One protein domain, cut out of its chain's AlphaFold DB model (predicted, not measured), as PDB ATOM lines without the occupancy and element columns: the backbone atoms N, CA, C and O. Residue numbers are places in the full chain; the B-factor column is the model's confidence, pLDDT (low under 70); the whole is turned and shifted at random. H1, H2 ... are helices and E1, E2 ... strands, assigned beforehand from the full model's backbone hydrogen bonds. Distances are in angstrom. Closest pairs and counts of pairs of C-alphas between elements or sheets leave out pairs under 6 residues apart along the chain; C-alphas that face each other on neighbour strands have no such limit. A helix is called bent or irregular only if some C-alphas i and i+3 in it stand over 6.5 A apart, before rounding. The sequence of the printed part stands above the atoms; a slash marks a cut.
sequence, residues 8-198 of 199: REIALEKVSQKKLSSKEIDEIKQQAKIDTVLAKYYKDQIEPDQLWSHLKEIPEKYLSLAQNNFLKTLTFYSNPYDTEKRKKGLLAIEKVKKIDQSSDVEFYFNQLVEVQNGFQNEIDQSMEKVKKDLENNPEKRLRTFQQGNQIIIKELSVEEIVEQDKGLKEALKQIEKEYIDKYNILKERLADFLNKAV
ATOM      1  N   ARG A   8     -70.495  -5.596  15.507       56.28
ATOM      2  CA  ARG A   8     -71.450  -4.595  15.019       56.28
ATOM      3  C   ARG A   8     -71.465  -4.489  13.491       56.28
ATOM      4  O   ARG A   8     -72.541  -4.393  12.914       56.28
ATOM      5  N   GLU A   9     -70.307  -4.521  12.838       64.88
ATOM      6  CA  GLU A   9     -70.203  -4.475  11.369       64.88
ATOM      7  C   GLU A   9     -70.715  -5.764  10.723       64.88
ATOM      8  O   GLU A   9     -71.435  -5.707   9.731       64.88
ATOM      9  N   ILE A  10     -70.439  -6.920  11.335       64.19
ATOM     10  CA  ILE A  10     -70.989  -8.213  10.895       64.19
ATOM     11  C   ILE A  10     -72.517  -8.232  11.054       64.19
ATOM     12  O   ILE A  10     -73.224  -8.732  10.178       64.19
ATOM     13  N   ALA A  11     -73.040  -7.671  12.150       60.84
ATOM     14  CA  ALA A  11     -74.478  -7.530  12.353       60.84
ATOM     15  C   ALA A  11     -75.112  -6.602  11.302       60.84
ATOM     16  O   ALA A  11     -76.145  -6.951  10.740       60.84
ATOM     17  N   LEU A  12     -74.482  -5.466  10.983       60.69
ATOM     18  CA  LEU A  12     -74.969  -4.529   9.964       60.69
ATOM     19  C   LEU A  12     -74.946  -5.127   8.547       60.69
ATOM     20  O   LEU A  12     -75.932  -4.980   7.833       60.69
ATOM     21  N   GLU A  13     -73.895  -5.860   8.164       58.25
ATOM     22  CA  GLU A  13     -73.829  -6.550   6.863       58.25
ATOM     23  C   GLU A  13     -74.884  -7.657   6.733       58.25
ATOM     24  O   GLU A  13     -75.527  -7.786   5.687       58.25
ATOM     25  N   LYS A  14     -75.108  -8.441   7.797       52.88
ATOM     26  CA  LYS A  14     -76.108  -9.521   7.793       52.88
ATOM     27  C   LYS A  14     -77.547  -9.002   7.804       52.88
ATOM     28  O   LYS A  14     -78.393  -9.608   7.148       52.88
ATOM     29  N   VAL A  15     -77.829  -7.873   8.464       53.81
ATOM     30  CA  VAL A  15     -79.158  -7.224   8.455       53.81
ATOM     31  C   VAL A  15     -79.593  -6.837   7.036       53.81
ATOM     32  O   VAL A  15     -80.779  -6.926   6.726       53.81
ATOM     33  N   SER A  16     -78.651  -6.505   6.149       54.06
ATOM     34  CA  SER A  16     -78.928  -6.234   4.731       54.06
ATOM     35  C   SER A  16     -79.326  -7.466   3.902       54.06
ATOM     36  O   SER A  16     -79.841  -7.289   2.801       54.06
ATOM     37  N   GLN A  17     -79.109  -8.702   4.380       56.81
ATOM     38  CA  GLN A  17     -79.332  -9.919   3.576       56.81
ATOM     39  C   GLN A  17     -80.135 -11.045   4.266       56.81
ATOM     40  O   GLN A  17     -80.643 -11.922   3.567       56.81
ATOM     41  N   LYS A  18     -80.311 -11.060   5.600       58.34
ATOM     42  CA  LYS A  18     -81.121 -12.082   6.305       58.34
ATOM     43  C   LYS A  18     -81.535 -11.624   7.717       58.34
ATOM     44  O   LYS A  18     -80.717 -11.088   8.459       58.34
ATOM     45  N   LYS A  19     -82.789 -11.872   8.130       73.00
ATOM     46  CA  LYS A  19     -83.235 -11.652   9.526       73.00
ATOM     47  C   LYS A  19     -82.479 -12.602  10.464       73.00
ATOM     48  O   LYS A  19     -82.558 -13.815  10.285       73.00
ATOM     49  N   LEU A  20     -81.778 -12.042  11.450       75.88
ATOM     50  CA  LEU A  20     -81.114 -12.798  12.515       75.88
ATOM     51  C   LEU A  20     -82.147 -13.532  13.379       75.88
ATOM     52  O   LEU A  20     -83.232 -13.008  13.649       75.88
ATOM     53  N   SER A  21     -81.795 -14.729  13.833       83.94
ATOM     54  CA  SER A  21     -82.569 -15.473  14.828       83.94
ATOM     55  C   SER A  21     -82.461 -14.832  16.217       83.94
ATOM     56  O   SER A  21     -81.515 -14.102  16.516       83.94
ATOM     57  N   SER A  22     -83.411 -15.134  17.106       83.75
ATOM     58  CA  SER A  22     -83.366 -14.692  18.510       83.75
ATOM     59  C   SER A  22     -82.078 -15.131  19.216       83.75
ATOM     60  O   SER A  22     -81.480 -14.342  19.940       83.75
ATOM     61  N   LYS A  23     -81.600 -16.351  18.932       83.88
ATOM     62  CA  LYS A  23     -80.337 -16.882  19.457       83.88
ATOM     63  C   LYS A  23     -79.130 -16.036  19.033       83.88
ATOM     64  O   LYS A  23     -78.318 -15.680  19.880       83.88
ATOM     65  N   GLU A  24     -79.035 -15.687  17.750       81.38
ATOM     66  CA  GLU A  24     -77.942 -14.848  17.228       81.38
ATOM     67  C   GLU A  24     -77.995 -13.429  17.809       81.38
ATOM     68  O   GLU A  24     -76.963 -12.848  18.137       81.38
ATOM     69  N   ILE A  25     -79.198 -12.872  17.978       85.50
ATOM     70  CA  ILE A  25     -79.385 -11.563  18.615       85.50
ATOM     71  C   ILE A  25     -78.884 -11.593  20.064       85.50
ATOM     72  O   ILE A  25     -78.221 -10.649  20.502       85.50
ATOM     73  N   ASP A  26     -79.178 -12.657  20.808       86.31
ATOM     74  CA  ASP A  26     -78.725 -12.801  22.190       86.31
ATOM     75  C   ASP A  26     -77.208 -12.991  22.278       86.31
ATOM     76  O   ASP A  26     -76.569 -12.322  23.086       86.31
ATOM     77  N   GLU A  27     -76.606 -13.809  21.413       86.94
ATOM     78  CA  GLU A  27     -75.144 -13.948  21.310       86.94
ATOM     79  C   GLU A  27     -74.453 -12.599  21.066       86.94
ATOM     80  O   GLU A  27     -73.524 -12.240  21.791       86.94
ATOM     81  N   ILE A  28     -74.955 -11.802  20.116       87.88
ATOM     82  CA  ILE A  28     -74.413 -10.468  19.813       87.88
ATOM     83  C   ILE A  28     -74.523  -9.540  21.029       87.88
ATOM     84  O   ILE A  28     -73.576  -8.817  21.346       87.88
ATOM     85  N   LYS A  29     -75.663  -9.551  21.731       89.88
ATOM     86  CA  LYS A  29     -75.858  -8.723  22.930       89.88
ATOM     87  C   LYS A  29     -74.886  -9.100  24.043       89.88
ATOM     88  O   LYS A  29     -74.351  -8.209  24.699       89.88
ATOM     89  N   GLN A  30     -74.671 -10.394  24.271       91.75
ATOM     90  CA  GLN A  30     -73.766 -10.859  25.321       91.75
ATOM     91  C   GLN A  30     -72.311 -10.567  24.957       91.75
ATOM     92  O   GLN A  30     -71.590 -10.032  25.793       91.75
ATOM     93  N   GLN A  31     -71.912 -10.774  23.699       90.56
ATOM     94  CA  GLN A  31     -70.591 -10.372  23.215       90.56
ATOM     95  C   GLN A  31     -70.351  -8.869  23.417       90.56
ATOM     96  O   GLN A  31     -69.326  -8.487  23.965       90.56
ATOM     97  N   ALA A  32     -71.316  -8.009  23.069       91.12
ATOM     98  CA  ALA A  32     -71.178  -6.561  23.244       91.12
ATOM     99  C   ALA A  32     -71.020  -6.146  24.722       91.12
ATOM    100  O   ALA A  32     -70.261  -5.224  25.038       91.12
ATOM    101  N   LYS A  33     -71.716  -6.831  25.641       93.44
ATOM    102  CA  LYS A  33     -71.539  -6.632  27.088       93.44
ATOM    103  C   LYS A  33     -70.135  -7.037  27.532       93.44
ATOM    104  O   LYS A  33     -69.476  -6.250  28.207       93.44
ATOM    105  N   ILE A  34     -69.677  -8.219  27.119       94.25
ATOM    106  CA  ILE A  34     -68.331  -8.725  27.415       94.25
ATOM    107  C   ILE A  34     -67.277  -7.749  26.897       94.25
ATOM    108  O   ILE A  34     -66.443  -7.297  27.674       94.25
ATOM    109  N   ASP A  35     -67.361  -7.344  25.631       93.44
ATOM    110  CA  ASP A  35     -66.416  -6.414  25.010       93.44
ATOM    111  C   ASP A  35     -66.342  -5.088  25.776       93.44
ATOM    112  O   ASP A  35     -65.259  -4.549  25.989       93.44
ATOM    113  N   THR A  36     -67.486  -4.582  26.245       94.62
ATOM    114  CA  THR A  36     -67.545  -3.349  27.043       94.62
ATOM    115  C   THR A  36     -66.835  -3.510  28.388       94.62
ATOM    116  O   THR A  36     -66.078  -2.627  28.792       94.62
ATOM    117  N   VAL A  37     -67.068  -4.623  29.088       95.06
ATOM    118  CA  VAL A  37     -66.420  -4.913  30.378       95.06
ATOM    119  C   VAL A  37     -64.915  -5.101  30.187       95.06
ATOM    120  O   VAL A  37     -64.124  -4.462  30.881       95.06
ATOM    121  N   LEU A  38     -64.510  -5.902  29.203       95.00
ATOM    122  CA  LEU A  38     -63.103  -6.162  28.911       95.00
ATOM    123  C   LEU A  38     -62.368  -4.902  28.449       95.00
ATOM    124  O   LEU A  38     -61.234  -4.682  28.858       95.00
ATOM    125  N   ALA A  39     -63.002  -4.031  27.661       95.12
ATOM    126  CA  ALA A  39     -62.399  -2.763  27.257       95.12
ATOM    127  C   ALA A  39     -62.076  -1.865  28.460       95.12
ATOM    128  O   ALA A  39     -61.026  -1.226  28.478       95.12
ATOM    129  N   LYS A  40     -62.959  -1.820  29.466       95.50
ATOM    130  CA  LYS A  40     -62.702  -1.093  30.718       95.50
ATOM    131  C   LYS A  40     -61.574  -1.747  31.517       95.50
ATOM    132  O   LYS A  40     -60.676  -1.046  31.971       95.50
ATOM    133  N   TYR A  41     -61.585  -3.074  31.626       96.00
ATOM    134  CA  TYR A  41     -60.539  -3.838  32.310       96.00
ATOM    135  C   TYR A  41     -59.154  -3.630  31.676       96.00
ATOM    136  O   TYR A  41     -58.193  -3.281  32.355       96.00
ATOM    137  N   TYR A  42     -59.041  -3.746  30.350       93.75
ATOM    138  CA  TYR A  42     -57.777  -3.519  29.644       93.75
ATOM    139  C   TYR A  42     -57.258  -2.085  29.776       93.75
ATOM    140  O   TYR A  42     -56.047  -1.899  29.746       93.75
ATOM    141  N   LYS A  43     -58.147  -1.104  29.972       94.44
ATOM    142  CA  LYS A  43     -57.810   0.307  30.226       94.44
ATOM    143  C   LYS A  43     -57.567   0.641  31.704       94.44
ATOM    144  O   LYS A  43     -57.523   1.824  32.027       94.44
ATOM    145  N   ASP A  44     -57.492  -0.358  32.585       93.31
ATOM    146  CA  ASP A  44     -57.291  -0.163  34.035       93.31
ATOM    147  C   ASP A  44     -58.395   0.667  34.698       93.31
ATOM    148  O   ASP A  44     -58.196   1.337  35.704       93.31
ATOM    149  N   GLN A  45     -59.599   0.632  34.124       94.69
ATOM    150  CA  GLN A  45     -60.775   1.289  34.698       94.69
ATOM    151  C   GLN A  45     -61.537   0.372  35.662       94.69
ATOM    152  O   GLN A  45     -62.462   0.825  36.330       94.69
ATOM    153  N   ILE A  46     -61.206  -0.920  35.668       93.38
ATOM    154  CA  ILE A  46     -61.774  -1.945  36.543       93.38
ATOM    155  C   ILE A  46     -60.611  -2.806  37.019       93.38
ATOM    156  O   ILE A  46     -59.858  -3.323  36.194       93.38
ATOM    157  N   GLU A  47     -60.504  -2.988  38.330       88.44
ATOM    158  CA  GLU A  47     -59.498  -3.863  38.925       88.44
ATOM    159  C   GLU A  47     -59.868  -5.346  38.760       88.44
ATOM    160  O   GLU A  47     -61.052  -5.691  38.649       88.44
ATOM    161  N   PRO A  48     -58.897  -6.272  38.805       82.75
ATOM    162  CA  PRO A  48     -59.191  -7.699  38.688       82.75
ATOM    163  C   PRO A  48     -60.184  -8.215  39.739       82.75
ATOM    164  O   PRO A  48     -61.074  -9.003  39.419       82.75
ATOM    165  N   ASP A  49     -60.115  -7.693  40.965       84.75
ATOM    166  CA  ASP A  49     -61.054  -8.028  42.045       84.75
ATOM    167  C   ASP A  49     -62.444  -7.410  41.872       84.75
ATOM    168  O   ASP A  49     -63.374  -7.765  42.590       84.75
ATOM    169  N   GLN A  50     -62.619  -6.506  40.912       91.25
ATOM    170  CA  GLN A  50     -63.920  -5.954  40.542       91.25
ATOM    171  C   GLN A  50     -64.490  -6.648  39.303       91.25
ATOM    172  O   GLN A  50     -65.710  -6.688  39.135       91.25
ATOM    173  N   LEU A  51     -63.640  -7.236  38.454       93.50
ATOM    174  CA  LEU A  51     -64.040  -7.840  37.183       93.50
ATOM    175  C   LEU A  51     -65.117  -8.923  37.349       93.50
ATOM    176  O   LEU A  51     -66.107  -8.905  36.618       93.50
ATOM    177  N   TRP A  52     -64.988  -9.806  38.343       92.12
ATOM    178  CA  TRP A  52     -65.983 -10.859  38.608       92.12
ATOM    179  C   TRP A  52     -67.390 -10.274  38.830       92.12
ATOM    180  O   TRP A  52     -68.383 -10.816  38.346       92.12
ATOM    181  N   SER A  53     -67.487  -9.113  39.491       92.06
ATOM    182  CA  SER A  53     -68.764  -8.466  39.805       92.06
ATOM    183  C   SER A  53     -69.473  -7.911  38.567       92.06
ATOM    184  O   SER A  53     -70.699  -7.822  38.552       92.06
ATOM    185  N   HIS A  54     -68.714  -7.588  37.516       91.75
ATOM    186  CA  HIS A  54     -69.245  -7.188  36.215       91.75
ATOM    187  C   HIS A  54     -69.618  -8.390  35.341       91.75
ATOM    188  O   HIS A  54     -70.490  -8.270  34.481       91.75
ATOM    189  N   LEU A  55     -68.969  -9.537  35.556       91.88
ATOM    190  CA  LEU A  55     -69.180 -10.754  34.770       91.88
ATOM    191  C   LEU A  55     -70.269 -11.672  35.340       91.88
ATOM    192  O   LEU A  55     -70.853 -12.429  34.575       91.88
ATOM    193  N   LYS A  56     -70.613 -11.572  36.631       91.06
ATOM    194  CA  LYS A  56     -71.656 -12.405  37.272       91.06
ATOM    195  C   LYS A  56     -73.048 -12.302  36.625       91.06
ATOM    196  O   LYS A  56     -73.854 -13.214  36.749       91.06
ATOM    197  N   GLU A  57     -73.336 -11.188  35.947       89.06
ATOM    198  CA  GLU A  57     -74.609 -10.940  35.249       89.06
ATOM    199  C   GLU A  57     -74.648 -11.573  33.845       89.06
ATOM    200  O   GLU A  57     -75.658 -11.502  33.136       89.06
ATOM    201  N   ILE A  58     -73.529 -12.148  33.401       90.88
ATOM    202  CA  ILE A  58     -73.386 -12.788  32.098       90.88
ATOM    203  C   ILE A  58     -73.654 -14.283  32.280       90.88
ATOM    204  O   ILE A  58     -73.015 -14.914  33.121       90.88
ATOM    205  N   PRO A  59     -74.576 -14.884  31.503       90.19
ATOM    206  CA  PRO A  59     -74.828 -16.314  31.606       90.19
ATOM    207  C   PRO A  59     -73.551 -17.119  31.358       90.19
ATOM    208  O   PRO A  59     -72.838 -16.854  30.392       90.19
ATOM    209  N   GLU A  60     -73.319 -18.140  32.183       88.88
ATOM    210  CA  GLU A  60     -72.093 -18.954  32.199       88.88
ATOM    211  C   GLU A  60     -71.667 -19.448  30.806       88.88
ATOM    212  O   GLU A  60     -70.504 -19.326  30.430       88.88
ATOM    213  N   LYS A  61     -72.631 -19.865  29.969       87.88
ATOM    214  CA  LYS A  61     -72.403 -20.303  28.577       87.88
ATOM    215  C   LYS A  61     -71.721 -19.268  27.665       87.88
ATOM    216  O   LYS A  61     -71.244 -19.631  26.595       87.88
ATOM    217  N   TYR A  62     -71.718 -17.990  28.047       90.69
ATOM    218  CA  TYR A  62     -71.072 -16.899  27.313       90.69
ATOM    219  C   TYR A  62     -69.751 -16.447  27.946       90.69
ATOM    220  O   TYR A  62     -69.016 -15.694  27.311       90.69
ATOM    221  N   LEU A  63     -69.406 -16.903  29.156       91.50
ATOM    222  CA  LEU A  63     -68.138 -16.545  29.807       91.50
ATOM    223  C   LEU A  63     -66.918 -17.070  29.034       91.50
ATOM    224  O   LEU A  63     -65.863 -16.434  29.053       91.50
ATOM    225  N   SER A  64     -67.088 -18.147  28.264       90.50
ATOM    226  CA  SER A  64     -66.075 -18.661  27.332       90.50
ATOM    227  C   SER A  64     -65.631 -17.629  26.295       90.50
ATOM    228  O   SER A  64     -64.473 -17.622  25.886       90.50
ATOM    229  N   LEU A  65     -66.496 -16.686  25.906       90.94
ATOM    230  CA  LEU A  65     -66.129 -15.594  24.999       90.94
ATOM    231  C   LEU A  65     -65.107 -14.651  25.651       90.94
ATOM    232  O   LEU A  65     -64.168 -14.202  24.992       90.94
ATOM    233  N   ALA A  66     -65.257 -14.386  26.953       93.12
ATOM    234  CA  ALA A  66     -64.315 -13.572  27.713       93.12
ATOM    235  C   ALA A  66     -62.987 -14.312  27.943       93.12
ATOM    236  O   ALA A  66     -61.922 -13.736  27.715       93.12
ATOM    237  N   GLN A  67     -63.040 -15.601  28.302       93.50
ATOM    238  CA  GLN A  67     -61.840 -16.436  28.454       93.50
ATOM    239  C   GLN A  67     -61.039 -16.497  27.147       93.50
ATOM    240  O   GLN A  67     -59.839 -16.224  27.130       93.50
ATOM    241  N   ASN A  68     -61.719 -16.755  26.028       93.00
ATOM    242  CA  ASN A  68     -61.104 -16.787  24.704       93.00
ATOM    243  C   ASN A  68     -60.504 -15.433  24.309       93.00
ATOM    244  O   ASN A  68     -59.487 -15.401  23.621       93.00
ATOM    245  N   ASN A  69     -61.080 -14.311  24.751       94.56
ATOM    246  CA  ASN A  69     -60.491 -12.993  24.528       94.56
ATOM    247  C   ASN A  69     -59.165 -12.821  25.293       94.56
ATOM    248  O   ASN A  69     -58.165 -12.419  24.691       94.56
ATOM    249  N   PHE A  70     -59.124 -13.180  26.581       95.69
ATOM    250  CA  PHE A  70     -57.886 -13.142  27.366       95.69
ATOM    251  C   PHE A  70     -56.811 -14.040  26.764       95.69
ATOM    252  O   PHE A  70     -55.695 -13.581  26.536       95.69
ATOM    253  N   LEU A  71     -57.164 -15.277  26.405       95.31
ATOM    254  CA  LEU A  71     -56.246 -16.185  25.729       95.31
ATOM    255  C   LEU A  71     -55.784 -15.610  24.392       95.31
ATOM    256  O   LEU A  71     -54.592 -15.567  24.124       95.31
ATOM    257  N   LYS A  72     -56.685 -15.108  23.544       94.56
ATOM    258  CA  LYS A  72     -56.324 -14.550  22.234       94.56
ATOM    259  C   LYS A  72     -55.323 -13.397  22.347       94.56
ATOM    260  O   LYS A  72     -54.430 -13.312  21.509       94.56
ATOM    261  N   THR A  73     -55.465 -12.540  23.357       94.69
ATOM    262  CA  THR A  73     -54.554 -11.405  23.579       94.69
ATOM    263  C   THR A  73     -53.272 -11.778  24.322       94.69
ATOM    264  O   THR A  73     -52.326 -10.997  24.289       94.69
ATOM    265  N   LEU A  74     -53.213 -12.958  24.942       95.56
ATOM    266  CA  LEU A  74     -52.008 -13.511  25.546       95.56
ATOM    267  C   LEU A  74     -51.106 -14.105  24.456       95.56
ATOM    268  O   LEU A  74     -51.438 -15.109  23.821       95.56
ATOM    269  N   THR A  75     -49.972 -13.467  24.207       96.19
ATOM    270  CA  THR A  75     -49.004 -13.851  23.171       96.19
ATOM    271  C   THR A  75     -47.650 -14.176  23.785       96.19
ATOM    272  O   THR A  75     -47.341 -13.722  24.884       96.19
ATOM    273  N   PHE A  76     -46.804 -14.886  23.036       97.38
ATOM    274  CA  PHE A  76     -45.432 -15.184  23.451       97.38
ATOM    275  C   PHE A  76     -44.620 -13.932  23.836       97.38
ATOM    276  O   PHE A  76     -43.791 -13.991  24.734       97.38
ATOM    277  N   TYR A  77     -44.899 -12.782  23.219       96.25
ATOM    278  CA  TYR A  77     -44.223 -11.509  23.507       96.25
ATOM    279  C   TYR A  77     -44.968 -10.624  24.514       96.25
ATOM    280  O   TYR A  77     -44.665  -9.438  24.641       96.25
ATOM    281  N   SER A  78     -45.980 -11.156  25.201       95.25
ATOM    282  CA  SER A  78     -46.661 -10.407  26.258       95.25
ATOM    283  C   SER A  78     -45.687 -10.123  27.395       95.25
ATOM    284  O   SER A  78     -45.005 -11.028  27.879       95.25
ATOM    285  N   ASN A  79     -45.624  -8.858  27.812       95.06
ATOM    286  CA  ASN A  79     -44.800  -8.455  28.945       95.06
ATOM    287  C   ASN A  79     -45.381  -9.013  30.267       95.06
ATOM    288  O   ASN A  79     -46.553  -9.405  30.307       95.06
ATOM    289  N   PRO A  80     -44.603  -9.020  31.366       95.06
ATOM    290  CA  PRO A  80     -45.047  -9.598  32.636       95.06
ATOM    291  C   PRO A  80     -46.343  -8.991  33.182       95.06
ATOM    292  O   PRO A  80     -47.190  -9.710  33.707       95.06
ATOM    293  N   TYR A  81     -46.522  -7.677  33.023       94.31
ATOM    294  CA  TYR A  81     -47.728  -6.984  33.468       94.31
ATOM    295  C   TYR A  81     -48.961  -7.451  32.683       94.31
ATOM    296  O   TYR A  81     -49.984  -7.794  33.276       94.31
ATOM    297  N   ASP A  82     -48.863  -7.526  31.355       94.56
ATOM    298  CA  ASP A  82     -49.947  -7.992  30.501       94.56
ATOM    299  C   ASP A  82     -50.284  -9.457  30.774       94.56
ATOM    300  O   ASP A  82     -51.468  -9.784  30.887       94.56
ATOM    301  N   THR A  83     -49.272 -10.315  30.930       96.12
ATOM    302  CA  THR A  83     -49.436 -11.729  31.290       96.12
ATOM    303  C   THR A  83     -50.189 -11.868  32.612       96.12
ATOM    304  O   THR A  83     -51.230 -12.526  32.659       96.12
ATOM    305  N   GLU A  84     -49.754 -11.173  33.663       96.00
ATOM    306  CA  GLU A  84     -50.429 -11.201  34.963       96.00
ATOM    307  C   GLU A  84     -51.860 -10.648  34.874       96.00
ATOM    308  O   GLU A  84     -52.798 -11.205  35.448       96.00
ATOM    309  N   LYS A  85     -52.082  -9.599  34.078       95.38
ATOM    310  CA  LYS A  85     -53.419  -9.043  33.845       95.38
ATOM    311  C   LYS A  85     -54.360 -10.052  33.180       95.38
ATOM    312  O   LYS A  85     -55.536 -10.112  33.546       95.38
ATOM    313  N   ARG A  86     -53.877 -10.870  32.234       96.38
ATOM    314  CA  ARG A  86     -54.681 -11.942  31.607       96.38
ATOM    315  C   ARG A  86     -54.937 -13.075  32.596       96.38
ATOM    316  O   ARG A  86     -56.069 -13.547  32.661       96.38
ATOM    317  N   LYS A  87     -53.936 -13.445  33.405       97.19
ATOM    318  CA  LYS A  87     -54.076 -14.442  34.479       97.19
ATOM    319  C   LYS A  87     -55.194 -14.053  35.437       97.19
ATOM    320  O   LYS A  87     -56.161 -14.793  35.594       97.19
ATOM    321  N   LYS A  88     -55.109 -12.856  36.024       96.62
ATOM    322  CA  LYS A  88     -56.119 -12.369  36.969       96.62
ATOM    323  C   LYS A  88     -57.495 -12.216  36.318       96.62
ATOM    324  O   LYS A  88     -58.505 -12.486  36.961       96.62
ATOM    325  N   GLY A  89     -57.533 -11.839  35.039       95.69
ATOM    326  CA  GLY A  89     -58.764 -11.770  34.254       95.69
ATOM    327  C   GLY A  89     -59.469 -13.124  34.135       95.69
ATOM    328  O   GLY A  89     -60.674 -13.216  34.357       95.69
ATOM    329  N   LEU A  90     -58.707 -14.180  33.845       95.31
ATOM    330  CA  LEU A  90     -59.212 -15.552  33.790       95.31
ATOM    331  C   LEU A  90     -59.642 -16.056  35.170       95.31
ATOM    332  O   LEU A  90     -60.750 -16.562  35.299       95.31
ATOM    333  N   LEU A  91     -58.841 -15.830  36.213       95.56
ATOM    334  CA  LEU A  91     -59.206 -16.199  37.587       95.56
ATOM    335  C   LEU A  91     -60.496 -15.508  38.058       95.56
ATOM    336  O   LEU A  91     -61.316 -16.111  38.745       95.56
ATOM    337  N   ALA A  92     -60.728 -14.254  37.662       94.50
ATOM    338  CA  ALA A  92     -61.978 -13.557  37.962       94.50
ATOM    339  C   ALA A  92     -63.199 -14.189  37.271       94.50
ATOM    340  O   ALA A  92     -64.302 -14.121  37.815       94.50
ATOM    341  N   ILE A  93     -63.016 -14.803  36.096       93.19
ATOM    342  CA  ILE A  93     -64.062 -15.581  35.422       93.19
ATOM    343  C   ILE A  93     -64.306 -16.902  36.156       93.19
ATOM    344  O   ILE A  93     -65.459 -17.265  36.373       93.19
ATOM    345  N   GLU A  94     -63.252 -17.600  36.579       91.62
ATOM    346  CA  GLU A  94     -63.394 -18.868  37.309       91.62
ATOM    347  C   GLU A  94     -64.188 -18.699  38.612       91.62
ATOM    348  O   GLU A  94     -65.055 -19.515  38.907       91.62
ATOM    349  N   LYS A  95     -64.025 -17.568  39.314       90.44
ATOM    350  CA  LYS A  95     -64.806 -17.232  40.521       90.44
ATOM    351  C   LYS A  95     -66.326 -17.161  40.314       90.44
ATOM    352  O   LYS A  95     -67.062 -17.239  41.297       90.44
ATOM    353  N   VAL A  96     -66.809 -16.940  39.088       90.19
ATOM    354  CA  VAL A  96     -68.254 -16.845  38.788       90.19
ATOM    355  C   VAL A  96     -68.814 -18.096  38.109       90.19
ATOM    356  O   VAL A  96     -70.028 -18.188  37.921       90.19
ATOM    357  N   LYS A  97     -67.956 -19.054  37.744       88.88
ATOM    358  CA  LYS A  97     -68.358 -20.350  37.190       88.88
ATOM    359  C   LYS A  97     -68.734 -21.319  38.306       88.88
ATOM    360  O   LYS A  97     -68.327 -21.167  39.455       88.88
ATOM    361  N   LYS A  98     -69.508 -22.351  37.963       85.38
ATOM    362  CA  LYS A  98     -69.835 -23.432  38.910       85.38
ATOM    363  C   LYS A  98     -68.670 -24.390  39.120       85.38
ATOM    364  O   LYS A  98     -68.509 -24.927  40.212       85.38
ATOM    365  N   ILE A  99     -67.906 -24.631  38.058       84.81
ATOM    366  CA  ILE A  99     -66.706 -25.464  38.073       84.81
ATOM    367  C   ILE A  99     -65.507 -24.524  38.108       84.81
ATOM    368  O   ILE A  99     -65.241 -23.826  37.128       84.81
ATOM    369  N   ASP A 100     -64.816 -24.514  39.243       85.75
ATOM    370  CA  ASP A 100     -63.619 -23.709  39.463       85.75
ATOM    371  C   ASP A 100     -62.384 -24.419  38.898       85.75
ATOM    372  O   ASP A 100     -62.044 -25.526  39.319       85.75
ATOM    373  N   GLN A 101     -61.716 -23.775  37.940       89.31
ATOM    374  CA  GLN A 101     -60.464 -24.247  37.342       89.31
ATOM    375  C   GLN A 101     -59.289 -23.315  37.665       89.31
ATOM    376  O   GLN A 101     -58.301 -23.272  36.930       89.31
ATOM    377  N   SER A 102     -59.376 -22.550  38.757       92.94
ATOM    378  CA  SER A 102     -58.346 -21.579  39.147       92.94
ATOM    379  C   SER A 102     -56.956 -22.211  39.265       92.94
ATOM    380  O   SER A 102     -55.989 -21.651  38.755       92.94
ATOM    381  N   SER A 103     -56.854 -23.408  39.854       93.94
ATOM    382  CA  SER A 103     -55.581 -24.134  39.983       93.94
ATOM    383  C   SER A 103     -54.947 -24.465  38.627       93.94
ATOM    384  O   SER A 103     -53.737 -24.317  38.463       93.94
ATOM    385  N   ASP A 104     -55.753 -24.875  37.642       93.75
ATOM    386  CA  ASP A 104     -55.269 -25.152  36.286       93.75
ATOM    387  C   ASP A 104     -54.808 -23.860  35.602       93.75
ATOM    388  O   ASP A 104     -53.741 -23.829  34.989       93.75
ATOM    389  N   VAL A 105     -55.570 -22.768  35.750       95.88
ATOM    390  CA  VAL A 105     -55.177 -21.448  35.235       95.88
ATOM    391  C   VAL A 105     -53.818 -21.040  35.802       95.88
ATOM    392  O   VAL A 105     -52.929 -20.658  35.042       95.88
ATOM    393  N   GLU A 106     -53.618 -21.144  37.115       97.12
ATOM    394  CA  GLU A 106     -52.337 -20.803  37.736       97.12
ATOM    395  C   GLU A 106     -51.191 -21.680  37.236       97.12
ATOM    396  O   GLU A 106     -50.137 -21.154  36.869       97.12
ATOM    397  N   PHE A 107     -51.410 -22.994  37.168       96.88
ATOM    398  CA  PHE A 107     -50.429 -23.943  36.660       96.88
ATOM    399  C   PHE A 107     -49.983 -23.581  35.237       96.88
ATOM    400  O   PHE A 107     -48.789 -23.402  34.991       96.88
ATOM    401  N   TYR A 108     -50.926 -23.404  34.308       96.75
ATOM    402  CA  TYR A 108     -50.596 -23.092  32.918       96.75
ATOM    403  C   TYR A 108     -49.914 -21.732  32.766       96.75
ATOM    404  O   TYR A 108     -48.986 -21.618  31.971       96.75
ATOM    405  N   PHE A 109     -50.305 -20.712  33.534       97.31
ATOM    406  CA  PHE A 109     -49.615 -19.419  33.490       97.31
ATOM    407  C   PHE A 109     -48.172 -19.504  33.981       97.31
ATOM    408  O   PHE A 109     -47.296 -18.904  33.360       97.31
ATOM    409  N   ASN A 110     -47.905 -20.275  35.037       97.38
ATOM    410  CA  ASN A 110     -46.534 -20.498  35.495       97.38
ATOM    411  C   ASN A 110     -45.702 -21.183  34.399       97.38
ATOM    412  O   ASN A 110     -44.606 -20.725  34.096       97.38
ATOM    413  N   GLN A 111     -46.258 -22.199  33.731       97.94
ATOM    414  CA  GLN A 111     -45.595 -22.873  32.608       97.94
ATOM    415  C   GLN A 111     -45.335 -21.928  31.419       97.94
ATOM    416  O   GLN A 111     -44.264 -21.964  30.818       97.94
ATOM    417  N   LEU A 112     -46.283 -21.048  31.077       97.69
ATOM    418  CA  LEU A 112     -46.099 -20.055  30.011       97.69
ATOM    419  C   LEU A 112     -44.962 -19.072  30.337       97.69
ATOM    420  O   LEU A 112     -44.147 -18.773  29.464       97.69
ATOM    421  N   VAL A 113     -44.884 -18.604  31.587       97.38
ATOM    422  CA  VAL A 113     -43.805 -17.721  32.062       97.38
ATOM    423  C   VAL A 113     -42.459 -18.449  32.069       97.38
ATOM    424  O   VAL A 113     -41.456 -17.883  31.639       97.38
ATOM    425  N   GLU A 114     -42.419 -19.713  32.491       97.88
ATOM    426  CA  GLU A 114     -41.209 -20.542  32.433       97.88
ATOM    427  C   GLU A 114     -40.683 -20.689  31.000       97.88
ATOM    428  O   GLU A 114     -39.481 -20.557  30.778       97.88
ATOM    429  N   VAL A 115     -41.567 -20.884  30.017       98.25
ATOM    430  CA  VAL A 115     -41.187 -20.937  28.596       98.25
ATOM    431  C   VAL A 115     -40.597 -19.603  28.128       98.25
ATOM    432  O   VAL A 115     -39.552 -19.603  27.481       98.25
ATOM    433  N   GLN A 116     -41.206 -18.464  28.477       97.50
ATOM    434  CA  GLN A 116     -40.658 -17.142  28.130       97.50
ATOM    435  C   GLN A 116     -39.277 -16.902  28.767       97.50
ATOM    436  O   GLN A 116     -38.358 -16.428  28.101       97.50
ATOM    437  N   ASN A 117     -39.107 -17.275  30.038       97.19
ATOM    438  CA  ASN A 117     -37.830 -17.148  30.741       97.19
ATOM    439  C   ASN A 117     -36.757 -18.072  30.151       97.19
ATOM    440  O   ASN A 117     -35.604 -17.670  30.007       97.19
ATOM    441  N   GLY A 118     -37.132 -19.302  29.788       97.94
ATOM    442  CA  GLY A 118     -36.246 -20.252  29.118       97.94
ATOM    443  C   GLY A 118     -35.719 -19.708  27.792       97.94
ATOM    444  O   GLY A 118     -34.516 -19.759  27.555       97.94
ATOM    445  N   PHE A 119     -36.593 -19.097  26.987       97.81
ATOM    446  CA  PHE A 119     -36.201 -18.444  25.739       97.81
ATOM    447  C   PHE A 119     -35.161 -17.346  25.971       97.81
ATOM    448  O   PHE A 119     -34.106 -17.365  25.343       97.81
ATOM    449  N   GLN A 120     -35.429 -16.419  26.899       96.31
ATOM    450  CA  GLN A 120     -34.509 -15.317  27.185       96.31
ATOM    451  C   GLN A 120     -33.135 -15.842  27.627       96.31
ATOM    452  O   GLN A 120     -32.110 -15.428  27.089       96.31
ATOM    453  N   ASN A 121     -33.123 -16.824  28.531       97.50
ATOM    454  CA  ASN A 121     -31.891 -17.450  29.002       97.50
ATOM    455  C   ASN A 121     -31.106 -18.128  27.868       97.50
ATOM    456  O   ASN A 121     -29.883 -18.023  27.823       97.50
ATOM    457  N   GLU A 122     -31.783 -18.830  26.959       97.31
ATOM    458  CA  GLU A 122     -31.130 -19.542  25.859       97.31
ATOM    459  C   GLU A 122     -30.555 -18.586  24.807       97.31
ATOM    460  O   GLU A 122     -29.445 -18.805  24.310       97.31
ATOM    461  N   ILE A 123     -31.259 -17.488  24.515       95.94
ATOM    462  CA  ILE A 123     -30.751 -16.409  23.660       95.94
ATOM    463  C   ILE A 123     -29.509 -15.776  24.292       95.94
ATOM    464  O   ILE A 123     -28.476 -15.675  23.627       95.94
ATOM    465  N   ASP A 124     -29.573 -15.413  25.574       95.31
ATOM    466  CA  ASP A 124     -28.458 -14.769  26.273       95.31
ATOM    467  C   ASP A 124     -27.224 -15.680  26.319       95.31
ATOM    468  O   ASP A 124     -26.115 -15.248  26.001       95.31
ATOM    469  N   GLN A 125     -27.411 -16.969  26.619       95.38
ATOM    470  CA  GLN A 125     -26.330 -17.960  26.604       95.38
ATOM    471  C   GLN A 125     -25.732 -18.158  25.207       95.38
ATOM    472  O   GLN A 125     -24.510 -18.263  25.069       95.38
ATOM    473  N   SER A 126     -26.568 -18.198  24.167       93.62
ATOM    474  CA  SER A 126     -26.113 -18.355  22.782       93.62
ATOM    475  C   SER A 126     -25.286 -17.152  22.329       93.62
ATOM    476  O   SER A 126     -24.207 -17.320  21.757       93.62
ATOM    477  N   MET A 127     -25.749 -15.941  22.644       92.44
ATOM    478  CA  MET A 127     -25.041 -14.697  22.346       92.44
ATOM    479  C   MET A 127     -23.710 -14.614  23.094       92.44
ATOM    480  O   MET A 127     -22.677 -14.321  22.494       92.44
ATOM    481  N   GLU A 128     -23.715 -14.921  24.389       93.69
ATOM    482  CA  GLU A 128     -22.520 -14.903  25.231       93.69
ATOM    483  C   GLU A 128     -21.462 -15.906  24.752       93.69
ATOM    484  O   GLU A 128     -20.268 -15.602  24.722       93.69
ATOM    485  N   LYS A 129     -21.890 -17.096  24.317       93.00
ATOM    486  CA  LYS A 129     -20.990 -18.111  23.763       93.00
ATOM    487  C   LYS A 129     -20.278 -17.612  22.504       93.00
ATOM    488  O   LYS A 129     -19.074 -17.820  22.378       93.00
ATOM    489  N   VAL A 130     -21.000 -16.957  21.591       93.06
ATOM    490  CA  VAL A 130     -20.401 -16.396  20.368       93.06
ATOM    491  C   VAL A 130     -19.456 -15.246  20.701       93.06
ATOM    492  O   VAL A 130     -18.346 -15.211  20.175       93.06
ATOM    493  N   LYS A 131     -19.843 -14.344  21.610       93.50
ATOM    494  CA  LYS A 131     -18.970 -13.246  22.051       93.50
ATOM    495  C   LYS A 131     -17.648 -13.771  22.606       93.50
ATOM    496  O   LYS A 131     -16.593 -13.380  22.116       93.50
ATOM    497  N   LYS A 132     -17.700 -14.740  23.525       93.94
ATOM    498  CA  LYS A 132     -16.500 -15.379  24.084       93.94
ATOM    499  C   LYS A 132     -15.652 -16.082  23.033       93.94
ATOM    500  O   LYS A 132     -14.428 -16.051  23.118       93.94
ATOM    501  N   ASP A 133     -16.264 -16.737  22.050       93.12
ATOM    502  CA  ASP A 133     -15.513 -17.363  20.959       93.12
ATOM    503  C   ASP A 133     -14.755 -16.318  20.123       93.12
ATOM    504  O   ASP A 133     -13.593 -16.534  19.789       93.12
ATOM    505  N   LEU A 134     -15.369 -15.165  19.842       92.06
ATOM    506  CA  LEU A 134     -14.744 -14.066  19.096       92.06
ATOM    507  C   LEU A 134     -13.666 -13.326  19.899       92.06
ATOM    508  O   LEU A 134     -12.683 -12.870  19.320       92.06
ATOM    509  N   GLU A 135     -13.838 -13.204  21.214       91.94
ATOM    510  CA  GLU A 135     -12.832 -12.630  22.116       91.94
ATOM    511  C   GLU A 135     -11.585 -13.515  22.209       91.94
ATOM    512  O   GLU A 135     -10.464 -13.010  22.168       91.94
ATOM    513  N   ASN A 136     -11.777 -14.834  22.289       94.25
ATOM    514  CA  ASN A 136     -10.682 -15.797  22.401       94.25
ATOM    515  C   ASN A 136      -9.990 -16.100  21.061       94.25
ATOM    516  O   ASN A 136      -8.876 -16.614  21.068       94.25
ATOM    517  N   ASN A 137     -10.630 -15.783  19.930       91.75
ATOM    518  CA  ASN A 137     -10.119 -16.054  18.581       91.75
ATOM    519  C   ASN A 137     -10.185 -14.783  17.702       91.75
ATOM    520  O   ASN A 137     -11.052 -14.681  16.820       91.75
ATOM    521  N   PRO A 138      -9.302 -13.787  17.929       87.31
ATOM    522  CA  PRO A 138      -9.319 -12.497  17.232       87.31
ATOM    523  C   PRO A 138      -9.293 -12.591  15.702       87.31
ATOM    524  O   PRO A 138      -9.859 -11.742  15.015       87.31
ATOM    525  N   GLU A 139      -8.685 -13.635  15.142       89.62
ATOM    526  CA  GLU A 139      -8.613 -13.872  13.701       89.62
ATOM    527  C   GLU A 139      -9.994 -14.061  13.058       89.62
ATOM    528  O   GLU A 139     -10.193 -13.683  11.900       89.62
ATOM    529  N   LYS A 140     -10.990 -14.549  13.816       88.38
ATOM    530  CA  LYS A 140     -12.383 -14.670  13.349       88.38
ATOM    531  C   LYS A 140     -13.040 -13.309  13.100       88.38
ATOM    532  O   LYS A 140     -14.064 -13.245  12.410       88.38
ATOM    533  N   ARG A 141     -12.444 -12.226  13.613       88.44
ATOM    534  CA  ARG A 141     -12.904 -10.841  13.443       88.44
ATOM    535  C   ARG A 141     -12.362 -10.162  12.186       88.44
ATOM    536  O   ARG A 141     -12.820  -9.076  11.833       88.44
ATOM    537  N   LEU A 142     -11.424 -10.791  11.478       90.25
ATOM    538  CA  LEU A 142     -10.888 -10.252  10.233       90.25
ATOM    539  C   LEU A 142     -11.899 -10.436   9.093       90.25
ATOM    540  O   LEU A 142     -12.489 -11.507   8.904       90.25
ATOM    541  N   ARG A 143     -12.114  -9.376   8.315       87.81
ATOM    542  CA  ARG A 143     -12.946  -9.383   7.109       87.81
ATOM    543  C   ARG A 143     -12.208  -8.737   5.952       87.81
ATOM    544  O   ARG A 143     -11.506  -7.740   6.114       87.81
ATOM    545  N   THR A 144     -12.408  -9.317   4.779       87.69
ATOM    546  CA  THR A 144     -11.749  -8.902   3.548       87.69
ATOM    547  C   THR A 144     -12.736  -8.150   2.667       87.69
ATOM    548  O   THR A 144     -13.820  -8.651   2.377       87.69
ATOM    549  N   PHE A 145     -12.341  -6.964   2.218       86.12
ATOM    550  CA  PHE A 145     -13.139  -6.083   1.373       86.12
ATOM    551  C   PHE A 145     -12.377  -5.779   0.081       86.12
ATOM    552  O   PHE A 145     -11.169  -5.544   0.110       86.12
ATOM    553  N   GLN A 146     -13.075  -5.769  -1.057       87.06
ATOM    554  CA  GLN A 146     -12.519  -5.268  -2.316       87.06
ATOM    555  C   GLN A 146     -12.866  -3.789  -2.482       87.06
ATOM    556  O   GLN A 146     -14.038  -3.415  -2.450       87.06
ATOM    557  N   GLN A 147     -11.847  -2.955  -2.688       84.00
ATOM    558  CA  GLN A 147     -11.997  -1.539  -3.010       84.00
ATOM    559  C   GLN A 147     -11.230  -1.247  -4.308       84.00
ATOM    560  O   GLN A 147     -10.008  -1.092  -4.318       84.00
ATOM    561  N   GLY A 148     -11.948  -1.234  -5.437       86.12
ATOM    562  CA  GLY A 148     -11.331  -1.185  -6.767       86.12
ATOM    563  C   GLY A 148     -10.488  -2.438  -7.038       86.12
ATOM    564  O   GLY A 148     -10.986  -3.551  -6.900       86.12
ATOM    565  N   ASN A 149      -9.206  -2.260  -7.379       88.00
ATOM    566  CA  ASN A 149      -8.252  -3.361  -7.587       88.00
ATOM    567  C   ASN A 149      -7.490  -3.782  -6.312       88.00
ATOM    568  O   ASN A 149      -6.592  -4.618  -6.397       88.00
ATOM    569  N   GLN A 150      -7.794  -3.206  -5.144       85.88
ATOM    570  CA  GLN A 150      -7.096  -3.507  -3.891       85.88
ATOM    571  C   GLN A 150      -7.963  -4.335  -2.939       85.88
ATOM    572  O   GLN A 150      -9.174  -4.134  -2.832       85.88
ATOM    573  N   ILE A 151      -7.314  -5.262  -2.232       88.31
ATOM    574  CA  ILE A 151      -7.913  -6.054  -1.159       88.31
ATOM    575  C   ILE A 151      -7.510  -5.430   0.177       88.31
ATOM    576  O   ILE A 151      -6.322  -5.316   0.474       88.31
ATOM    577  N   ILE A 152      -8.497  -5.051   0.985       89.69
ATOM    578  CA  ILE A 152      -8.307  -4.495   2.326       89.69
ATOM    579  C   ILE A 152      -8.764  -5.531   3.345       89.69
ATOM    580  O   ILE A 152      -9.864  -6.071   3.239       89.69
ATOM    581  N   ILE A 153      -7.932  -5.782   4.351       88.56
ATOM    582  CA  ILE A 153      -8.290  -6.596   5.513       88.56
ATOM    583  C   ILE A 153      -8.584  -5.634   6.661       88.56
ATOM    584  O   ILE A 153      -7.725  -4.838   7.035       88.56
ATOM    585  N   LYS A 154      -9.801  -5.690   7.199       89.94
ATOM    586  CA  LYS A 154     -10.221  -4.906   8.364       89.94
ATOM    587  C   LYS A 154     -10.551  -5.858   9.508       89.94
ATOM    588  O   LYS A 154     -11.251  -6.849   9.307       89.94
ATOM    589  N   GLU A 155     -10.076  -5.535  10.700       90.31
ATOM    590  CA  GLU A 155     -10.555  -6.150  11.933       90.31
ATOM    591  C   GLU A 155     -11.848  -5.457  12.370       90.31
ATOM    592  O   GLU A 155     -11.907  -4.229  12.465       90.31
ATOM    593  N   LEU A 156     -12.904  -6.241  12.569       90.62
ATOM    594  CA  LEU A 156     -14.176  -5.758  13.094       90.62
ATOM    595  C   LEU A 156     -14.237  -5.942  14.615       90.62
ATOM    596  O   LEU A 156     -13.569  -6.804  15.185       90.62
ATOM    597  N   SER A 157     -15.073  -5.150  15.278       90.69
ATOM    598  CA  SER A 157     -15.450  -5.385  16.674       90.69
ATOM    599  C   SER A 157     -16.260  -6.679  16.832       90.69
ATOM    600  O   SER A 157     -16.796  -7.230  15.866       90.69
ATOM    601  N   VAL A 158     -16.357  -7.174  18.070       88.81
ATOM    602  CA  VAL A 158     -17.179  -8.352  18.398       88.81
ATOM    603  C   VAL A 158     -18.639  -8.084  18.035       88.81
ATOM    604  O   VAL A 158     -19.282  -8.922  17.405       88.81
ATOM    605  N   GLU A 159     -19.135  -6.891  18.356       90.06
ATOM    606  CA  GLU A 159     -20.491  -6.440  18.056       90.06
ATOM    607  C   GLU A 159     -20.760  -6.429  16.547       90.06
ATOM    608  O   GLU A 159     -21.742  -7.020  16.100       90.06
ATOM    609  N   GLU A 160     -19.859  -5.851  15.743       90.44
ATOM    610  CA  GLU A 160     -19.996  -5.819  14.278       90.44
ATOM    611  C   GLU A 160     -20.037  -7.231  13.665       90.44
ATOM    612  O   GLU A 160     -20.774  -7.465  12.705       90.44
ATOM    613  N   ILE A 161     -19.255  -8.182  14.193       90.12
ATOM    614  CA  ILE A 161     -19.255  -9.568  13.699       90.12
ATOM    615  C   ILE A 161     -20.569 -10.262  14.045       90.12
ATOM    616  O   ILE A 161     -21.184 -10.864  13.166       90.12
ATOM    617  N   VAL A 162     -21.011 -10.149  15.299       89.31
ATOM    618  CA  VAL A 162     -22.271 -10.729  15.783       89.31
ATOM    619  C   VAL A 162     -23.462 -10.179  14.997       89.31
ATOM    620  O   VAL A 162     -24.327 -10.938  14.563       89.31
ATOM    621  N   GLU A 163     -23.490  -8.872  14.727       88.94
ATOM    622  CA  GLU A 163     -24.535  -8.243  13.914       88.94
ATOM    623  C   GLU A 163     -24.548  -8.729  12.462       88.94
ATOM    624  O   GLU A 163     -25.593  -8.693  11.809       88.94
ATOM    625  N   GLN A 164     -23.417  -9.187  11.927       89.06
ATOM    626  CA  GLN A 164     -23.304  -9.674  10.550       89.06
ATOM    627  C   GLN A 164     -23.431 -11.198  10.434       89.06
ATOM    628  O   GLN A 164     -23.585 -11.709   9.320       89.06
ATOM    629  N   ASP A 165     -23.406 -11.924  11.551       89.12
ATOM    630  CA  ASP A 165     -23.435 -13.382  11.568       89.12
ATOM    631  C   ASP A 165     -24.816 -13.920  11.161       89.12
ATOM    632  O   ASP A 165     -25.797 -13.898  11.911       89.12
ATOM    633  N   LYS A 166     -24.897 -14.415   9.924       90.75
ATOM    634  CA  LYS A 166     -26.117 -15.022   9.383       90.75
ATOM    635  C   LYS A 166     -26.454 -16.345  10.066       90.75
ATOM    636  O   LYS A 166     -27.633 -16.593  10.296       90.75
ATOM    637  N   GLY A 167     -25.449 -17.155  10.404       91.06
ATOM    638  CA  GLY A 167     -25.654 -18.455  11.041       91.06
ATOM    639  C   GLY A 167     -26.212 -18.295  12.449       91.06
ATOM    640  O   GLY A 167     -27.176 -18.965  12.811       91.06
ATOM    641  N   LEU A 168     -25.691 -17.326  13.206       91.38
ATOM    642  CA  LEU A 168     -26.249 -16.952  14.502       91.38
ATOM    643  C   LEU A 168     -27.693 -16.461  14.361       91.38
ATOM    644  O   LEU A 168     -28.572 -16.952  15.058       91.38
ATOM    645  N   LYS A 169     -27.978 -15.548  13.424       92.69
ATOM    646  CA  LYS A 169     -29.353 -15.069  13.192       92.69
ATOM    647  C   LYS A 169     -30.323 -16.195  12.837       92.69
ATOM    648  O   LYS A 169     -31.472 -16.157  13.265       92.69
ATOM    649  N   GLU A 170     -29.895 -17.166  12.038       95.31
ATOM    650  CA  GLU A 170     -30.702 -18.339  11.692       95.31
ATOM    651  C   GLU A 170     -30.929 -19.247  12.905       95.31
ATOM    652  O   GLU A 170     -32.066 -19.652  13.147       95.31
ATOM    653  N   ALA A 171     -29.895 -19.490  13.713       93.81
ATOM    654  CA  ALA A 171     -30.012 -20.260  14.947       93.81
ATOM    655  C   ALA A 171     -30.968 -19.596  15.955       93.81
ATOM    656  O   ALA A 171     -31.865 -20.258  16.470       93.81
ATOM    657  N   LEU A 172     -30.847 -18.282  16.181       94.50
ATOM    658  CA  LEU A 172     -31.732 -17.542  17.092       94.50
ATOM    659  C   LEU A 172     -33.191 -17.567  16.614       94.50
ATOM    660  O   LEU A 172     -34.095 -17.734  17.427       94.50
ATOM    661  N   LYS A 173     -33.434 -17.472  15.299       96.31
ATOM    662  CA  LYS A 173     -34.783 -17.628  14.723       96.31
ATOM    663  C   LYS A 173     -35.353 -19.026  14.941       96.31
ATOM    664  O   LYS A 173     -36.555 -19.170  15.147       96.31
ATOM    665  N   GLN A 174     -34.515 -20.056  14.858       96.94
ATOM    666  CA  GLN A 174     -34.944 -21.428  15.104       96.94
ATOM    667  C   GLN A 174     -35.308 -21.633  16.582       96.94
ATOM    668  O   GLN A 174     -36.377 -22.171  16.861       96.94
ATOM    669  N   ILE A 175     -34.490 -21.119  17.507       96.69
ATOM    670  CA  ILE A 175     -34.791 -21.100  18.948       96.69
ATOM    671  C   ILE A 175     -36.121 -20.376  19.194       96.69
ATOM    672  O   ILE A 175     -37.033 -20.934  19.799       96.69
ATOM    673  N   GLU A 176     -36.279 -19.159  18.670       97.06
ATOM    674  CA  GLU A 176     -37.509 -18.369  18.806       97.06
ATOM    675  C   GLU A 176     -38.744 -19.149  18.339       97.06
ATOM    676  O   GLU A 176     -39.735 -19.245  19.067       97.06
ATOM    677  N   LYS A 177     -38.667 -19.782  17.164       98.19
ATOM    678  CA  LYS A 177     -39.751 -20.613  16.636       98.19
ATOM    679  C   LYS A 177     -40.112 -21.759  17.585       98.19
ATOM    680  O   LYS A 177     -41.288 -21.958  17.874       98.19
ATOM    681  N   GLU A 178     -39.125 -22.493  18.092       98.06
ATOM    682  CA  GLU A 178     -39.361 -23.627  18.991       98.06
ATOM    683  C   GLU A 178     -40.047 -23.214  20.296       98.06
ATOM    684  O   GLU A 178     -40.937 -23.916  20.782       98.06
ATOM    685  N   TYR A 179     -39.663 -22.072  20.868       98.44
ATOM    686  CA  TYR A 179     -40.288 -21.557  22.085       98.44
ATOM    687  C   TYR A 179     -41.694 -21.013  21.841       98.44
ATOM    688  O   TYR A 179     -42.583 -21.260  22.659       98.44
ATOM    689  N   ILE A 180     -41.933 -20.350  20.707       98.31
ATOM    690  CA  ILE A 180     -43.283 -19.933  20.300       98.31
ATOM    691  C   ILE A 180     -44.194 -21.152  20.135       98.31
ATOM    692  O   ILE A 180     -45.325 -21.138  20.624       98.31
ATOM    693  N   ASP A 181     -43.714 -22.218  19.494       98.19
ATOM    694  CA  ASP A 181     -44.488 -23.445  19.297       98.19
ATOM    695  C   ASP A 181     -44.822 -24.108  20.647       98.19
ATOM    696  O   ASP A 181     -45.986 -24.417  20.916       98.19
ATOM    697  N   LYS A 182     -43.839 -24.236  21.551       98.19
ATOM    698  CA  LYS A 182     -44.055 -24.728  22.929       98.19
ATOM    699  C   LYS A 182     -45.086 -23.883  23.684       98.19
ATOM    700  O   LYS A 182     -45.983 -24.432  24.327       98.19
ATOM    701  N   TYR A 183     -44.979 -22.559  23.590       98.38
ATOM    702  CA  TYR A 183     -45.901 -21.622  24.228       98.38
ATOM    703  C   TYR A 183     -47.331 -21.789  23.706       98.38
ATOM    704  O   TYR A 183     -48.280 -21.866  24.489       98.38
ATOM    705  N   ASN A 184     -47.496 -21.891  22.386       97.44
ATOM    706  CA  ASN A 184     -48.805 -22.059  21.763       97.44
ATOM    707  C   ASN A 184     -49.454 -23.393  22.151       97.44
ATOM    708  O   ASN A 184     -50.636 -23.397  22.482       97.44
ATOM    709  N   ILE A 185     -48.689 -24.486  22.232       97.62
ATOM    710  CA  ILE A 185     -49.196 -25.785  22.709       97.62
ATOM    711  C   ILE A 185     -49.725 -25.680  24.147       97.62
ATOM    712  O   ILE A 185     -50.792 -26.211  24.460       97.62
ATOM    713  N   LEU A 186     -49.003 -25.003  25.045       97.12
ATOM    714  CA  LEU A 186     -49.460 -24.799  26.426       97.12
ATOM    715  C   LEU A 186     -50.735 -23.952  26.485       97.12
ATOM    716  O   LEU A 186     -51.663 -24.276  27.224       97.12
ATOM    717  N   LYS A 187     -50.794 -22.893  25.679       96.19
ATOM    718  CA  LYS A 187     -51.959 -22.016  25.575       96.19
ATOM    719  C   LYS A 187     -53.186 -22.741  25.010       96.19
ATOM    720  O   LYS A 187     -54.290 -22.520  25.499       96.19
ATOM    721  N   GLU A 188     -53.007 -23.605  24.013       95.44
ATOM    722  CA  GLU A 188     -54.070 -24.458  23.466       95.44
ATOM    723  C   GLU A 188     -54.584 -25.443  24.515       95.44
ATOM    724  O   GLU A 188     -55.791 -25.544  24.715       95.44
ATOM    725  N   ARG A 189     -53.686 -26.085  25.274       94.94
ATOM    726  CA  ARG A 189     -54.086 -26.958  26.388       94.94
ATOM    727  C   ARG A 189     -54.912 -26.201  27.426       94.94
ATOM    728  O   ARG A 189     -55.970 -26.686  27.812       94.94
ATOM    729  N   LEU A 190     -54.477 -25.006  27.834       95.06
ATOM    730  CA  LEU A 190     -55.260 -24.156  28.734       95.06
ATOM    731  C   LEU A 190     -56.650 -23.851  28.147       95.06
ATOM    732  O   LEU A 190     -57.649 -23.967  28.854       95.06
ATOM    733  N   ALA A 191     -56.736 -23.518  26.857       93.12
ATOM    734  CA  ALA A 191     -58.014 -23.283  26.185       93.12
ATOM    735  C   ALA A 191     -58.933 -24.517  26.230       93.12
ATOM    736  O   ALA A 191     -60.120 -24.391  26.530       93.12
ATOM    737  N   ASP A 192     -58.392 -25.709  25.976       91.00
ATOM    738  CA  ASP A 192     -59.144 -26.964  26.037       91.00
ATOM    739  C   ASP A 192     -59.677 -27.244  27.443       91.00
ATOM    740  O   ASP A 192     -60.828 -27.661  27.595       91.00
ATOM    741  N   PHE A 193     -58.871 -26.996  28.480       87.69
ATOM    742  CA  PHE A 193     -59.308 -27.142  29.869       87.69
ATOM    743  C   PHE A 193     -60.460 -26.192  30.197       87.69
ATOM    744  O   PHE A 193     -61.480 -26.645  30.721       87.69
ATOM    745  N   LEU A 194     -60.347 -24.916  29.822       87.69
ATOM    746  CA  LEU A 194     -61.383 -23.915  30.091       87.69
ATOM    747  C   LEU A 194     -62.698 -24.208  29.355       87.69
ATOM    748  O   LEU A 194     -63.775 -24.017  29.918       87.69
ATOM    749  N   ASN A 195     -62.625 -24.715  28.121       78.06
ATOM    750  CA  ASN A 195     -63.807 -25.015  27.311       78.06
ATOM    751  C   ASN A 195     -64.518 -26.317  27.721       78.06
ATOM    752  O   ASN A 195     -65.728 -26.431  27.523       78.06
ATOM    753  N   LYS A 196     -63.810 -27.286  28.322       72.62
ATOM    754  CA  LYS A 196     -64.421 -28.524  28.846       72.62
ATOM    755  C   LYS A 196     -65.356 -28.285  30.034       72.62
ATOM    756  O   LYS A 196     -66.272 -29.068  30.227       72.62
ATOM    757  N   ALA A 197     -65.155 -27.212  30.799       58.12
ATOM    758  CA  ALA A 197     -65.995 -26.878  31.953       58.12
ATOM    759  C   ALA A 197     -67.292 -26.123  31.599       58.12
ATOM    760  O   ALA A 197     -68.061 -25.788  32.495       58.12
ATOM    761  N   VAL A 198     -67.516 -25.813  30.316       52.88
ATOM    762  CA  VAL A 198     -68.690 -25.060  29.831       52.88
ATOM    763  C   VAL A 198     -69.703 -25.972  29.106       52.88
ATOM    764  O   VAL A 198     -70.792 -25.512  28.760       52.88
TER     765      VAL A 198
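Overview. This is residues 8 to 198 of the 199 residues of an uncharacterized protein of Candidatus Atribacteria bacterium (UniProt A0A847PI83). Two long helices, H6 and H9, run side by side in opposite directions as a long shaft; at one end H4 and H5 pack with them into a four-helix bundle, with H2 and H3 beyond and H1 loosely attached. At the other end of the shaft sit the short helices H7 and H8 and the small hairpin E1 and E2, whose tip, residues 146 to 151, sticks out. The printed part has 191 residues, with elements in the order H1 H2 H3 H4 H5 H6 H7 E1 E2 H8 H9, and is mostly helix; the sheet E1 - E2 is antiparallel. The whole is extended, with a radius of gyration of the C-alphas of 25.1 A, and elongated, spanning 80 by 44 by 30 A.

Along the chain. Find C-alpha 8 at (-71.450, -4.595, 15.019), where H1 begins and runs to residue 15. H2, residues 22 to 42, is 30.1 A long. H3, residues 48 to 55, and H4, residues 60 to 73, are only just irregular: C-alphas 49 and 52 are 6.6 A apart, and C-alphas 61 and 64 are 6.7 A apart. H5, residues 80 to 94, measures 21.1 A. From C-alpha 102 at (-58.346, -21.579, 39.147), H6 runs 50.8 A to residue 136. Then come H7, residues 138 to 141, E1, residues 142 to 147, E2, residues 150 to 155, and H8, residues 158 to 164. H9, residues 166 to 196, covers 45.0 A and ends at C-alpha 196, (-64.421, -28.524, 28.846).

Arrangement. Look first at H4, H5, H6 and H9, an up and down bundle, each helix running against the one before it. H6 and H9 touch at a shallow tilt of 5 degrees, closest at the C-alphas of Leu 112 and Tyr 183, 6.0 A. H4 and H5, a helical hairpin, touch closest at the C-alphas of Phe 70 and Arg 86, 5.4 A. H5 touches H6 at residues 102 to 109 of H6 alone, with the C-alphas of Leu 91 and Ser 102 closest at 5.7 A. H9 touches H4 with residues 187 to 195 alone, closest at the C-alphas of Ser 64 and Asn 195, 6.7 A. H2 touches H4 at a steep tilt of 47 degrees, closest at the C-alphas of Ile 34 and Ala 66, 6.3 A. H3 touches H5, with the C-alphas of Trp 52 and Ala 92 closest at 4.9 A. H1 and H2 are near each other. H8 touches H6, closest at the C-alphas of Leu 134 and Val 158, 6.3 A; H7 and H8 are close but not clearly touching, with the C-alphas of Arg 141 and Ile 161 closest at 6.5 A. In the hairpin E1 and E2, N 145 and O 152 are within hydrogen-bond range at 2.8 A. Every O i to N i+4 pair is within range in H1, H2, H5, H6, H8 and H9; H4 has 7 of 10, H3 has 1 of 4 but 4 of 5 O i to N i+3 pairs, and H7 is too short for such a pair.

Size, cuts and confidence. The C-alphas of Ser 22 and Asn 149, the two farthest apart, are 80.3 A apart. The printed part has no cut and no long link. Confidence is low, under 70, at residues 8 to 18 and 197 to 198.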